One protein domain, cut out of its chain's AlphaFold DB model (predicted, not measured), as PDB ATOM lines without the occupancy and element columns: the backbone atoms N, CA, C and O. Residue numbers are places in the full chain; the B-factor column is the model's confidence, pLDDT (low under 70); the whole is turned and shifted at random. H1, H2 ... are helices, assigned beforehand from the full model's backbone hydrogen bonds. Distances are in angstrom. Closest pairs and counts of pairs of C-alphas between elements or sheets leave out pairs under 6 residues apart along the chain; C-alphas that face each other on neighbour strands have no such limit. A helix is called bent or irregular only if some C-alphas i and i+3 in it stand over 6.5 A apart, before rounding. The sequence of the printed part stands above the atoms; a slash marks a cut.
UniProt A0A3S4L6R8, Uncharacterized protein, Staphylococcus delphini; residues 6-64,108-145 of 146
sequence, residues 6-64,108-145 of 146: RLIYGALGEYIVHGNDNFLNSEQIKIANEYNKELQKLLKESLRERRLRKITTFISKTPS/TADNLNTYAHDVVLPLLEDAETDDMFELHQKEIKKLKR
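What this domain is: This is residues 6 to 64 and 108 to 145 of the 146 residues of an uncharacterized protein of Staphylococcus delphini (UniProt A0A3S4L6R8). Two long helices, the bent H2 and the shorter H3, run side by side in opposite ways and make a floor, and H1 lies over it, crossing H3 steeply. H4 turns away beyond H3 and comes near H1 alone, while residues 51 to 64, mostly the far end of H2, stick out as an arm that makes the length. The printed part has 97 residues with four named helices, in the order H1, H2, H3, H4, and no named strand; the class is all helix. The whole is loose, with a radius of gyration of the C-alphas of 16.9 A, and its flat outline spans 60 by 34 by 18 A.

How they stand to each other: H1, residues 6 to 18, touches H3, residues 108 to 126, with residues 8 to 12 alone. Their closest C-alphas are those of Tyr 9 and Leu 121, 6.4 A apart, and they run opposite ways at a steep tilt of 60 degrees. H2, residues 26 to 61, was assigned as one helix by its hydrogen bonds but is bent: C-alphas 34 and 37 are 7.3 A apart, and its arms, H2a, residues 26 to 34, and H2b, residues 37 to 61, stand at a steep tilt of 63 degrees. H1 is close to but not clearly touching H2a, the closest C-alphas being those of Leu 12 and Ala 32, 7.4 A apart. H2a touches H3, opposite ways at a shallow tilt of 34 degrees, only just short of steep; the C-alphas of Gln 28 and Leu 124 are closest, at 5.5 A. H2b, with residues 39 to 49 alone, touches H3, opposite ways at a shallow tilt of 30 degrees, the C-alphas of Ser 46 and Ala 109 being closest at 5.2 A. The helix packing is mostly aligned, but only just: 2 of 3 touching pairs are at a shallow tilt. H4, residues 132 to 143, is near H1 and apart from H2a, H2b and H3. Each O i to N i+4 pair is within hydrogen-bond range in H1, H2a, H2b and H4; in H3 11 of 15 are.

Where its parts are: H1 begins at C-alpha 6, (13.328, 22.815, 40.396), and is 17.6 A long. H2a measures 12.6 A and H2b 36.3 A, ending at C-alpha 61, (33.396, 51.855, 52.457). H3 measures 26.5 A; it is neither bent nor irregular, but only just, with C-alphas 119 and 122 6.4 A apart. H4 measures 16.5 A and ends at C-alpha 143, (16.499, 29.631, 22.760).

The domain as a whole: The C-alphas of Ser 64 and Asp 130 are the two farthest apart, at 60.3 A. Without residues 51 to 64, which stand free, the body spans 37 by 29 by 18 A. Residues 65 to 107 are not printed, and C-alphas 64 and 108 are 30.3 A apart across the cut. The link from H1 to H2 is short and that from H3 to H4 tight. The mean pLDDT of the printed part is 78.7, and residues 51 to 62, 64, 109 and 145 are under 70.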
ATOM      1  N   ARG A   6      12.367  21.733  40.689       74.56
ATOM      2  CA  ARG A   6      13.328  22.815  40.396       74.56
ATOM      3  C   ARG A   6      13.052  23.536  39.073       74.56
ATOM      4  O   ARG A   6      13.269  24.738  38.992       74.56
ATOM      5  N   LEU A   7      12.595  22.818  38.047       72.88
ATOM      6  CA  LEU A   7      12.263  23.398  36.742       72.88
ATOM      7  C   LEU A   7      10.960  24.196  36.803       72.88
ATOM      8  O   LEU A   7      10.882  25.262  36.201       72.88
ATOM      9  N   ILE A   8       9.973  23.711  37.559       72.94
ATOM     10  CA  ILE A   8       8.702  24.412  37.794       72.94
ATOM     11  C   ILE A   8       8.964  25.702  38.583       72.94
ATOM     12  O   ILE A   8       8.500  26.772  38.201       72.94
ATOM     13  N   TYR A   9       9.804  25.629  39.619       75.31
ATOM     14  CA  TYR A   9      10.225  26.802  40.383       75.31
ATOM     15  C   TYR A   9      11.000  27.819  39.532       75.31
ATOM     16  O   TYR A   9      10.761  29.021  39.621       75.31
ATOM     17  N   GLY A  10      11.895  27.345  38.659       74.69
ATOM     18  CA  GLY A  10      12.592  28.200  37.698       74.69
ATOM     19  C   GLY A  10      11.635  28.898  36.728       74.69
ATOM     20  O   GLY A  10      11.762  30.099  36.513       74.69
ATOM     21  N   ALA A  11      10.642  28.174  36.202       78.38
ATOM     22  CA  ALA A  11       9.609  28.729  35.326       78.38
ATOM     23  C   ALA A  11       8.763  29.803  36.029       78.38
ATOM     24  O   ALA A  11       8.496  30.851  35.447       78.38
ATOM     25  N   LEU A  12       8.403  29.580  37.297       79.12
ATOM     26  CA  LEU A  12       7.731  30.584  38.122       79.12
ATOM     27  C   LEU A  12       8.598  31.842  38.299       79.12
ATOM     28  O   LEU A  12       8.099  32.958  38.171       79.12
ATOM     29  N   GLY A  13       9.899  31.675  38.553       76.00
ATOM     30  CA  GLY A  13      10.843  32.789  38.656       76.00
ATOM     31  C   GLY A  13      10.940  33.613  37.368       76.00
ATOM     32  O   GLY A  13      10.827  34.837  37.416       76.00
ATOM     33  N   GLU A  14      11.087  32.950  36.219       78.19
ATOM     34  CA  GLU A  14      11.091  33.583  34.891       78.19
ATOM     35  C   GLU A  14       9.787  34.345  34.618       78.19
ATOM     36  O   GLU A  14       9.809  35.486  34.149       78.19
ATOM     37  N   TYR A  15       8.646  33.763  34.983       81.69
ATOM     38  CA  TYR A  15       7.348  34.407  34.821       81.69
ATOM     39  C   TYR A  15       7.197  35.658  35.697       81.69
ATOM     40  O   TYR A  15       6.810  36.716  35.207       81.69
ATOM     41  N   ILE A  16       7.549  35.587  36.982       79.31
ATOM     42  CA  ILE A  16       7.389  36.719  37.909       79.31
ATOM     43  C   ILE A  16       8.374  37.853  37.588       79.31
ATOM     44  O   ILE A  16       8.017  39.030  37.672       79.31
ATOM     45  N   VAL A  17       9.626  37.523  37.259       76.12
ATOM     46  CA  VAL A  17      10.689  38.524  37.065       76.12
ATOM     47  C   VAL A  17      10.665  39.108  35.655       76.12
ATOM     48  O   VAL A  17      10.869  40.312  35.492       76.12
ATOM     49  N   HIS A  18      10.420  38.273  34.646       77.38
ATOM     50  CA  HIS A  18      10.541  38.646  33.237       77.38
ATOM     51  C   HIS A  18       9.210  38.630  32.479       77.38
ATOM     52  O   HIS A  18       9.182  39.023  31.315       77.38
ATOM     53  N   GLY A  19       8.108  38.212  33.109       79.12
ATOM     54  CA  GLY A  19       6.812  38.068  32.440       79.12
ATOM     55  C   GLY A  19       6.776  36.916  31.434       79.12
ATOM     56  O   GLY A  19       5.890  36.879  30.590       79.12
ATOM     57  N   ASN A  20       7.757  36.011  31.479       79.38
ATOM     58  CA  ASN A  20       7.921  34.950  30.496       79.38
ATOM     59  C   ASN A  20       7.078  33.724  30.872       79.38
ATOM     60  O   ASN A  20       7.409  32.997  31.808       79.38
ATOM     61  N   ASP A  21       5.994  33.492  30.139       86.12
ATOM     62  CA  ASP A  21       5.044  32.398  30.360       86.12
ATOM     63  C   ASP A  21       5.325  31.153  29.510       86.12
ATOM     64  O   ASP A  21       4.666  30.132  29.693       86.12
ATOM     65  N   ASN A  22       6.352  31.180  28.652       82.00
ATOM     66  CA  ASN A  22       6.685  30.090  27.725       82.00
ATOM     67  C   ASN A  22       6.942  28.739  28.414       82.00
ATOM     68  O   ASN A  22       6.980  27.703  27.757       82.00
ATOM     69  N   PHE A  23       7.159  28.732  29.728       83.44
ATOM     70  CA  PHE A  23       7.398  27.527  30.513       83.44
ATOM     71  C   PHE A  23       6.237  27.165  31.449       83.44
ATOM     72  O   PHE A  23       6.414  26.291  32.294       83.44
ATOM     73  N   LEU A  24       5.070  27.794  31.332       85.44
ATOM     74  CA  LEU A  24       3.891  27.508  32.153       85.44
ATOM     75  C   LEU A  24       2.703  27.127  31.260       85.44
ATOM     76  O   LEU A  24       2.537  27.674  30.172       85.44
ATOM     77  N   ASN A  25       1.873  26.183  31.709       88.12
ATOM     78  CA  ASN A  25       0.594  25.919  31.046       88.12
ATOM     79  C   ASN A  25      -0.477  26.934  31.482       88.12
ATOM     80  O   ASN A  25      -0.299  27.714  32.418       88.12
ATOM     81  N   SER A  26      -1.630  26.897  30.819       87.31
ATOM     82  CA  SER A  26      -2.747  27.811  31.071       87.31
ATOM     83  C   SER A  26      -3.259  27.788  32.518       87.31
ATOM     84  O   SER A  26      -3.689  28.821  33.025       87.31
ATOM     85  N   GLU A  27      -3.241  26.634  33.191       86.88
ATOM     86  CA  GLU A  27      -3.674  26.516  34.592       86.88
ATOM     87  C   GLU A  27      -2.625  27.082  35.553       86.88
ATOM     88  O   GLU A  27      -2.953  27.874  36.433       86.88
ATOM     89  N   GLN A  28      -1.349  26.784  35.316       86.00
ATOM     90  CA  GLN A  28      -0.215  27.342  36.046       86.00
ATOM     91  C   GLN A  28      -0.144  28.868  35.915       86.00
ATOM     92  O   GLN A  28       0.140  29.551  36.895       86.00
ATOM     93  N   ILE A  29      -0.464  29.422  34.741       88.75
ATOM     94  CA  ILE A  29      -0.557  30.874  34.526       88.75
ATOM     95  C   ILE A  29      -1.710  31.476  35.338       88.75
ATOM     96  O   ILE A  29      -1.559  32.565  35.894       88.75
ATOM     97  N   LYS A  30      -2.863  30.802  35.442       90.56
ATOM     98  CA  LYS A  30      -3.984  31.278  36.276       90.56
ATOM     99  C   LYS A  30      -3.598  31.322  37.752       90.56
ATOM    100  O   LYS A  30      -3.784  32.360  38.380       90.56
ATOM    101  N   ILE A  31      -3.003  30.242  38.257       86.56
ATOM    102  CA  ILE A  31      -2.503  30.156  39.636       86.56
ATOM    103  C   ILE A  31      -1.458  31.250  39.871       86.56
ATOM    104  O   ILE A  31      -1.578  32.045  40.798       86.56
ATOM    105  N   ALA A  32      -0.458  31.367  38.995       86.12
ATOM    106  CA  ALA A  32       0.574  32.386  39.131       86.12
ATOM    107  C   ALA A  32      -0.013  33.808  39.135       86.12
ATOM    108  O   ALA A  32       0.442  34.636  39.919       86.12
ATOM    109  N   ASN A  33      -1.042  34.087  38.326       88.06
ATOM    110  CA  ASN A  33      -1.733  35.380  38.307       88.06
ATOM    111  C   ASN A  33      -2.515  35.678  39.588       88.06
ATOM    112  O   ASN A  33      -2.497  36.822  40.043       88.06
ATOM    113  N   GLU A  34      -3.160  34.673  40.180       91.12
ATOM    114  CA  GLU A  34      -3.876  34.803  41.453       91.12
ATOM    115  C   GLU A  34      -2.940  35.297  42.569       91.12
ATOM    116  O   GLU A  34      -3.269  36.230  43.305       91.12
ATOM    117  N   TYR A  35      -1.720  34.755  42.616       88.19
ATOM    118  CA  TYR A  35      -0.710  35.100  43.622       88.19
ATOM    119  C   TYR A  35       0.262  36.213  43.188       88.19
ATOM    120  O   TYR A  35       1.072  36.687  43.992       88.19
ATOM    121  N   ASN A  36       0.179  36.683  41.938       85.81
ATOM    122  CA  ASN A  36       1.137  37.626  41.348       85.81
ATOM    123  C   ASN A  36       1.214  38.940  42.132       85.81
ATOM    124  O   ASN A  36       2.286  39.518  42.285       85.81
ATOM    125  N   LYS A  37       0.084  39.415  42.672       84.75
ATOM    126  CA  LYS A  37       0.038  40.674  43.425       84.75
ATOM    127  C   LYS A  37       0.964  40.650  44.646       84.75
ATOM    128  O   LYS A  37       1.721  41.602  44.841       84.75
ATOM    129  N   GLU A  38       0.928  39.577  45.437       83.94
ATOM    130  CA  GLU A  38       1.774  39.454  46.633       83.94
ATOM    131  C   GLU A  38       3.229  39.159  46.247       83.94
ATOM    132  O   GLU A  38       4.147  39.782  46.780       83.94
ATOM    133  N   LEU A  39       3.451  38.312  45.236       83.50
ATOM    134  CA  LEU A  39       4.788  38.016  44.709       83.50
ATOM    135  C   LEU A  39       5.498  39.273  44.180       83.50
ATOM    136  O   LEU A  39       6.662  39.505  44.498       83.50
ATOM    137  N   GLN A  40       4.802  40.131  43.429       84.31
ATOM    138  CA  GLN A  40       5.348  41.395  42.919       84.31
ATOM    139  C   GLN A  40       5.634  42.400  44.031       84.31
ATOM    140  O   GLN A  40       6.612  43.149  43.957       84.31
ATOM    141  N   LYS A  41       4.788  42.438  45.063       86.56
ATOM    142  CA  LYS A  41       4.999  43.289  46.235       86.56
ATOM    143  C   LYS A  41       6.276  42.872  46.971       86.56
ATOM    144  O   LYS A  41       7.184  43.694  47.099       86.56
ATOM    145  N   LEU A  42       6.394  41.594  47.334       80.00
ATOM    146  CA  LEU A  42       7.577  41.038  47.997       80.00
ATOM    147  C   LEU A  42       8.839  41.160  47.125       80.00
ATOM    148  O   LEU A  42       9.915  41.505  47.619       80.00
ATOM    149  N   LEU A  43       8.721  40.975  45.805       79.06
ATOM    150  CA  LEU A  43       9.825  41.188  44.869       79.06
ATOM    151  C   LEU A  43      10.318  42.640  44.902       79.06
ATOM    152  O   LEU A  43      11.521  42.874  45.049       79.06
ATOM    153  N   LYS A  44       9.414  43.623  44.810       81.81
ATOM    154  CA  LYS A  44       9.769  45.051  44.866       81.81
ATOM    155  C   LYS A  44      10.429  45.421  46.189       81.81
ATOM    156  O   LYS A  44      11.427  46.146  46.184       81.81
ATOM    157  N   GLU A  45       9.908  44.918  47.302       76.69
ATOM    158  CA  GLU A  45      10.483  45.141  48.627       76.69
ATOM    159  C   GLU A  45      11.884  44.518  48.734       76.69
ATOM    160  O   GLU A  45      12.828  45.207  49.129       76.69
ATOM    161  N   SER A  46      12.076  43.284  48.250       71.62
ATOM    162  CA  SER A  46      13.389  42.624  48.238       71.62
ATOM    163  C   SER A  46      14.421  43.382  47.386       71.62
ATOM    164  O   SER A  46      15.584  43.539  47.779       71.62
ATOM    165  N   LEU A  47      14.010  43.921  46.231       74.62
ATOM    166  CA  LEU A  47      14.866  44.732  45.365       74.62
ATOM    167  C   LEU A  47      15.229  46.061  46.030       74.62
ATOM    168  O   LEU A  47      16.376  46.505  45.926       74.62
ATOM    169  N   ARG A  48      14.277  46.687  46.729       73.44
ATOM    170  CA  ARG A  48      14.515  47.908  47.505       73.44
ATOM    171  C   ARG A  48      15.505  47.648  48.635       73.44
ATOM    172  O   ARG A  48      16.454  48.418  48.772       73.44
ATOM    173  N   GLU A  49      15.348  46.557  49.378       72.00
ATOM    174  CA  GLU A  49      16.265  46.178  50.457       72.00
ATOM    175  C   GLU A  49      17.686  45.944  49.922       72.00
ATOM    176  O   GLU A  49      18.658  46.483  50.455       72.00
ATOM    177  N   ARG A  50      17.819  45.231  48.795       70.81
ATOM    178  CA  ARG A  50      19.110  45.031  48.117       70.81
ATOM    179  C   ARG A  50      19.743  46.346  47.657       70.81
ATOM    180  O   ARG A  50      20.952  46.517  47.811       70.81
ATOM    181  N   ARG A  51      18.962  47.277  47.095       69.75
ATOM    182  CA  ARG A  51      19.458  48.607  46.687       69.75
ATOM    183  C   ARG A  51      19.932  49.415  47.890       69.75
ATOM    184  O   ARG A  51      21.040  49.940  47.852       69.75
ATOM    185  N   LEU A  52      19.136  49.459  48.957       69.62
ATOM    186  CA  LEU A  52      19.502  50.140  50.198       69.62
ATOM    187  C   LEU A  52      20.789  49.555  50.781       69.62
ATOM    188  O   LEU A  52      21.699  50.317  51.080       69.62
ATOM    189  N   ARG A  53      20.934  48.225  50.833       68.88
ATOM    190  CA  ARG A  53      22.178  47.579  51.284       68.88
ATOM    191  C   ARG A  53      23.385  47.925  50.424       68.88
ATOM    192  O   ARG A  53      24.466  48.142  50.966       68.88
ATOM    193  N   LYS A  54      23.236  47.977  49.096       67.62
ATOM    194  CA  LYS A  54      24.327  48.404  48.202       67.62
ATOM    195  C   LYS A  54      24.756  49.834  48.514       67.62
ATOM    196  O   LYS A  54      25.950  50.076  48.641       67.62
ATOM    197  N   ILE A  55      23.795  50.740  48.697       65.44
ATOM    198  CA  ILE A  55      24.055  52.140  49.057       65.44
ATOM    199  C   ILE A  55      24.728  52.228  50.428       65.44
ATOM    200  O   ILE A  55      25.774  52.856  50.542       65.44
ATOM    201  N   THR A  56      24.206  51.554  51.455       63.91
ATOM    202  CA  THR A  56      24.815  51.586  52.794       63.91
ATOM    203  C   THR A  56      26.207  50.969  52.796       63.91
ATOM    204  O   THR A  56      27.089  51.494  53.456       63.91
ATOM    205  N   THR A  57      26.434  49.895  52.030       68.50
ATOM    206  CA  THR A  57      27.764  49.272  51.898       68.50
ATOM    207  C   THR A  57      28.743  50.190  51.165       68.50
ATOM    208  O   THR A  57      29.929  50.239  51.486       68.50
ATOM    209  N   PHE A  58      28.258  50.916  50.158       66.50
ATOM    210  CA  PHE A  58      29.049  51.901  49.432       66.50
ATOM    211  C   PHE A  58      29.444  53.061  50.351       66.50
ATOM    212  O   PHE A  58      30.632  53.350  50.484       66.50
ATOM    213  N   ILE A  59      28.477  53.646  51.065       64.38
ATOM    214  CA  ILE A  59      28.718  54.697  52.061       64.38
ATOM    215  C   ILE A  59      29.681  54.195  53.137       64.38
ATOM    216  O   ILE A  59      30.662  54.867  53.426       64.38
ATOM    217  N   SER A  60      29.486  52.978  53.656       60.97
ATOM    218  CA  SER A  60      30.336  52.443  54.721       60.97
ATOM    219  C   SER A  60      31.798  52.258  54.317       60.97
ATOM    220  O   SER A  60      32.678  52.293  55.170       60.97
ATOM    221  N   LYS A  61      32.050  52.017  53.025       67.81
ATOM    222  CA  LYS A  61      33.396  51.855  52.457       67.81
ATOM    223  C   LYS A  61      33.994  53.178  51.981       67.81
ATOM    224  O   LYS A  61      35.167  53.208  51.617       67.81
ATOM    225  N   THR A  62      33.199  54.245  51.939       63.56
ATOM    226  CA  THR A  62      33.642  55.560  51.486       63.56
ATOM    227  C   THR A  62      34.320  56.285  52.652       63.56
ATOM    228  O   THR A  62      33.706  56.430  53.709       63.56
ATOM    229  N   PRO A  63      35.571  56.751  52.497       71.94
ATOM    230  CA  PRO A  63      36.237  57.554  53.516       71.94
ATOM    231  C   PRO A  63      35.426  58.802  53.897       71.94
ATOM    232  O   PRO A  63      34.848  59.468  53.035       71.94
ATOM    233  N   SER A  64      35.428  59.146  55.185       62.97
ATOM    234  CA  SER A  64      34.615  60.227  55.766       62.97
ATOM    235  C   SER A  64      34.807  61.583  55.081       62.97
ATOM    236  O   SER A  64      33.825  62.282  54.856       62.97
ATOM    237  N   THR A 108      13.083  40.030  53.798       70.31
ATOM    238  CA  THR A 108      12.124  40.140  52.695       70.31
ATOM    239  C   THR A 108      12.395  39.159  51.551       70.31
ATOM    240  O   THR A 108      11.469  38.667  50.910       70.31
ATOM    241  N   ALA A 109      13.669  38.881  51.253       67.75
ATOM    242  CA  ALA A 109      14.027  37.909  50.222       67.75
ATOM    243  C   ALA A 109      13.744  36.477  50.694       67.75
ATOM    244  O   ALA A 109      13.306  35.657  49.888       67.75
ATOM    245  N   ASP A 110      13.949  36.210  51.985       72.31
ATOM    246  CA  ASP A 110      13.570  34.946  52.612       72.31
ATOM    247  C   ASP A 110      12.041  34.789  52.588       72.31
ATOM    248  O   ASP A 110      11.558  33.776  52.097       72.31
ATOM    249  N   ASN A 111      11.275  35.825  52.949       76.38
ATOM    250  CA  ASN A 111       9.808  35.812  52.877       76.38
ATOM    251  C   ASN A 111       9.279  35.580  51.453       76.38
ATOM    252  O   ASN A 111       8.351  34.797  51.266       76.38
ATOM    253  N   LEU A 112       9.882  36.213  50.437       77.62
ATOM    254  CA  LEU A 112       9.544  35.962  49.032       77.62
ATOM    255  C   LEU A 112       9.801  34.500  48.648       77.62
ATOM    256  O   LEU A 112       8.952  33.871  48.017       77.62
ATOM    257  N   ASN A 113      10.970  33.971  49.014       76.00
ATOM    258  CA  ASN A 113      11.370  32.611  48.673       76.00
ATOM    259  C   ASN A 113      10.484  31.579  49.386       76.00
ATOM    260  O   ASN A 113      10.010  30.652  48.744       76.00
ATOM    261  N   THR A 114      10.199  31.778  50.673       82.25
ATOM    262  CA  THR A 114       9.272  30.954  51.460       82.25
ATOM    263  C   THR A 114       7.873  30.983  50.858       82.25
ATOM    264  O   THR A 114       7.302  29.932  50.600       82.25
ATOM    265  N   TYR A 115       7.333  32.162  50.540       77.56
ATOM    266  CA  TYR A 115       5.997  32.262  49.953       77.56
ATOM    267  C   TYR A 115       5.910  31.578  48.579       77.56
ATOM    268  O   TYR A 115       4.994  30.797  48.320       77.56
ATOM    269  N   ALA A 116       6.894  31.802  47.707       73.94
ATOM    270  CA  ALA A 116       6.933  31.159  46.397       73.94
ATOM    271  C   ALA A 116       7.118  29.633  46.500       73.94
ATOM    272  O   ALA A 116       6.489  28.888  45.752       73.94
ATOM    273  N   HIS A 117       7.960  29.162  47.421       79.88
ATOM    274  CA  HIS A 117       8.320  27.752  47.557       79.88
ATOM    275  C   HIS A 117       7.290  26.914  48.327       79.88
ATOM    276  O   HIS A 117       7.101  25.743  47.991       79.88
ATOM    277  N   ASP A 118       6.644  27.493  49.339       82.69
ATOM    278  CA  ASP A 118       5.770  26.758  50.261       82.69
ATOM    279  C   ASP A 118       4.283  26.949  49.944       82.69
ATOM    280  O   ASP A 118       3.484  26.079  50.276       82.69
ATOM    281  N   VAL A 119       3.905  28.046  49.275       84.75
ATOM    282  CA  VAL A 119       2.501  28.326  48.920       84.75
ATOM    283  C   VAL A 119       2.248  28.107  47.434       84.75
ATOM    284  O   VAL A 119       1.356  27.353  47.064       84.75
ATOM    285  N   VAL A 120       3.034  28.747  46.565       80.62
ATOM    286  CA  VAL A 120       2.730  28.780  45.123       80.62
ATOM    287  C   VAL A 120       3.242  27.533  44.401       80.62
ATOM    288  O   VAL A 120       2.537  26.962  43.575       80.62
ATOM    289  N   LEU A 121       4.458  27.082  44.715       82.75
ATOM    290  CA  LEU A 121       5.088  25.945  44.043       82.75
ATOM    291  C   LEU A 121       4.295  24.629  44.164       82.75
ATOM    292  O   LEU A 121       4.130  23.995  43.125       82.75
ATOM    293  N   PRO A 122       3.744  24.234  45.331       84.44
ATOM    294  CA  PRO A 122       2.922  23.024  45.419       84.44
ATOM    295  C   PRO A 122       1.689  23.077  44.505       84.44
ATOM    296  O   PRO A 122       1.393  22.114  43.807       84.44
ATOM    297  N   LEU A 123       1.028  24.237  44.413       87.00
ATOM    298  CA  LEU A 123      -0.138  24.422  43.540       87.00
ATOM    299  C   LEU A 123       0.228  24.296  42.053       87.00
ATOM    300  O   LEU A 123      -0.554  23.788  41.251       87.00
ATOM    301  N   LEU A 124       1.430  24.736  41.671       82.88
ATOM    302  CA  LEU A 124       1.934  24.573  40.306       82.88
ATOM    303  C   LEU A 124       2.329  23.127  39.994       82.88
ATOM    304  O   LEU A 124       2.187  22.706  38.846       82.88
ATOM    305  N   GLU A 125       2.832  22.384  40.984       84.12
ATOM    306  CA  GLU A 125       3.122  20.950  40.865       84.12
ATOM    307  C   GLU A 125       1.839  20.131  40.683       84.12
ATOM    308  O   GLU A 125       1.807  19.216  39.856       84.12
ATOM    309  N   ASP A 126       0.768  20.498  41.388       85.56
ATOM    310  CA  ASP A 126      -0.542  19.858  41.251       85.56
ATOM    311  C   ASP A 126      -1.158  20.115  39.864       85.56
ATOM    312  O   ASP A 126      -1.711  19.199  39.253       85.56
ATOM    313  N   ALA A 127      -0.974  21.323  39.319       86.25
ATOM    314  CA  ALA A 127      -1.394  21.707  37.965       86.25
ATOM    315  C   ALA A 127      -0.420  21.260  36.847       86.25
ATOM    316  O   ALA A 127      -0.571  21.641  35.681       86.25
ATOM    317  N   GLU A 128       0.618  20.481  37.173       85.75
ATOM    318  CA  GLU A 128       1.603  20.002  36.202       85.75
ATOM    319  C   GLU A 128       1.032  18.860  35.351       85.75
ATOM    320  O   GLU A 128       0.685  17.780  35.854       85.75
ATOM    321  N   THR A 129       1.026  19.075  34.038       86.56
ATOM    322  CA  THR A 129       0.582  18.116  33.025       86.56
ATOM    323  C   THR A 129       1.770  17.394  32.369       86.56
ATOM    324  O   THR A 129       2.906  17.870  32.376       86.56
ATOM    325  N   ASP A 130       1.538  16.193  31.830       82.00
ATOM    326  CA  ASP A 130       2.604  15.306  31.332       82.00
ATOM    327  C   ASP A 130       3.339  15.802  30.077       82.00
ATOM    328  O   ASP A 130       4.460  15.358  29.805       82.00
ATOM    329  N   ASP A 131       2.712  16.712  29.335       83.06
ATOM    330  CA  ASP A 131       3.186  17.374  28.119       83.06
ATOM    331  C   ASP A 131       4.155  18.537  28.403       83.06
ATOM    332  O   ASP A 131       4.953  18.922  27.541       83.06
ATOM    333  N   MET A 132       4.169  19.062  29.633       83.56
ATOM    334  CA  MET A 132       4.984  20.227  29.991       83.56
ATOM    335  C   MET A 132       6.488  19.989  29.902       83.56
ATOM    336  O   MET A 132       7.255  20.920  29.635       83.56
ATOM    337  N   PHE A 133       6.938  18.749  30.086       82.06
ATOM    338  CA  PHE A 133       8.346  18.411  29.904       82.06
ATOM    339  C   PHE A 133       8.786  18.558  28.443       82.06
ATOM    340  O   PHE A 133       9.863  19.095  28.174       82.06
ATOM    341  N   GLU A 134       7.950  18.142  27.492       81.56
ATOM    342  CA  GLU A 134       8.241  18.277  26.062       81.56
ATOM    343  C   GLU A 134       8.201  19.739  25.616       81.56
ATOM    344  O   GLU A 134       9.090  20.183  24.881       81.56
ATOM    345  N   LEU A 135       7.227  20.504  26.117       82.69
ATOM    346  CA  LEU A 135       7.123  21.945  25.887       82.69
ATOM    347  C   LEU A 135       8.390  22.660  26.372       82.69
ATOM    348  O   LEU A 135       9.036  23.378  25.608       82.69
ATOM    349  N   HIS A 136       8.826  22.376  27.599       81.19
ATOM    350  CA  HIS A 136      10.038  22.959  28.171       81.19
ATOM    351  C   HIS A 136      11.295  22.636  27.340       81.19
ATOM    352  O   HIS A 136      12.099  23.523  27.048       81.19
ATOM    353  N   GLN A 137      11.451  21.387  26.887       81.62
ATOM    354  CA  GLN A 137      12.560  20.990  26.010       81.62
ATOM    355  C   GLN A 137      12.511  21.688  24.645       81.62
ATOM    356  O   GLN A 137      13.552  22.053  24.089       81.62
ATOM    357  N   LYS A 138      11.310  21.880  24.088       84.38
ATOM    358  CA  LYS A 138      11.100  22.584  22.820       84.38
ATOM    359  C   LYS A 138      11.507  24.053  22.928       84.38
ATOM    360  O   LYS A 138      12.219  24.537  22.049       84.38
ATOM    361  N   GLU A 139      11.128  24.730  24.007       81.94
ATOM    362  CA  GLU A 139      11.493  26.131  24.238       81.94
ATOM    363  C   GLU A 139      12.997  26.308  24.488       81.94
ATOM    364  O   GLU A 139      13.626  27.161  23.863       81.94
ATOM    365  N   ILE A 140      13.633  25.421  25.264       81.25
ATOM    366  CA  ILE A 140      15.101  25.430  25.419       81.25
ATOM    367  C   ILE A 140      15.808  25.266  24.066       81.25
ATOM    368  O   ILE A 140      16.801  25.944  23.791       81.25
ATOM    369  N   LYS A 141      15.321  24.370  23.199       83.38
ATOM    370  CA  LYS A 141      15.901  24.171  21.860       83.38
ATOM    371  C   LYS A 141      15.753  25.404  20.967       83.38
ATOM    372  O   LYS A 141      16.654  25.651  20.171       83.38
ATOM    373  N   LYS A 142      14.655  26.159  21.078       81.50
ATOM    374  CA  LYS A 142      14.475  27.427  20.350       81.50
ATOM    375  C   LYS A 142      15.452  28.493  20.842       81.50
ATOM    376  O   LYS A 142      16.125  29.101  20.022       81.50
ATOM    377  N   LEU A 143      15.589  28.650  22.159       75.44
ATOM    378  CA  LEU A 143      16.499  29.631  22.760       75.44
ATOM    379  C   LEU A 143      17.971  29.392  22.399       75.44
ATOM    380  O   LEU A 143      18.730  30.342  22.323       75.44
ATOM    381  N   LYS A 144      18.376  28.139  22.156       72.81
ATOM    382  CA  LYS A 144      19.745  27.793  21.724       72.81
ATOM    383  C   LYS A 144      20.021  28.009  20.232       72.81
ATOM    384  O   LYS A 144      21.167  27.870  19.815       72.81
ATOM    385  N   ARG A 145      18.981  28.205  19.418       67.69
ATOM    386  CA  ARG A 145      19.096  28.397  17.960       67.69
ATOM    387  C   ARG A 145      19.102  29.871  17.553       67.69
ATOM    388  O   ARG A 145      19.456  30.150  16.413       67.69
TER     389      ARG A 145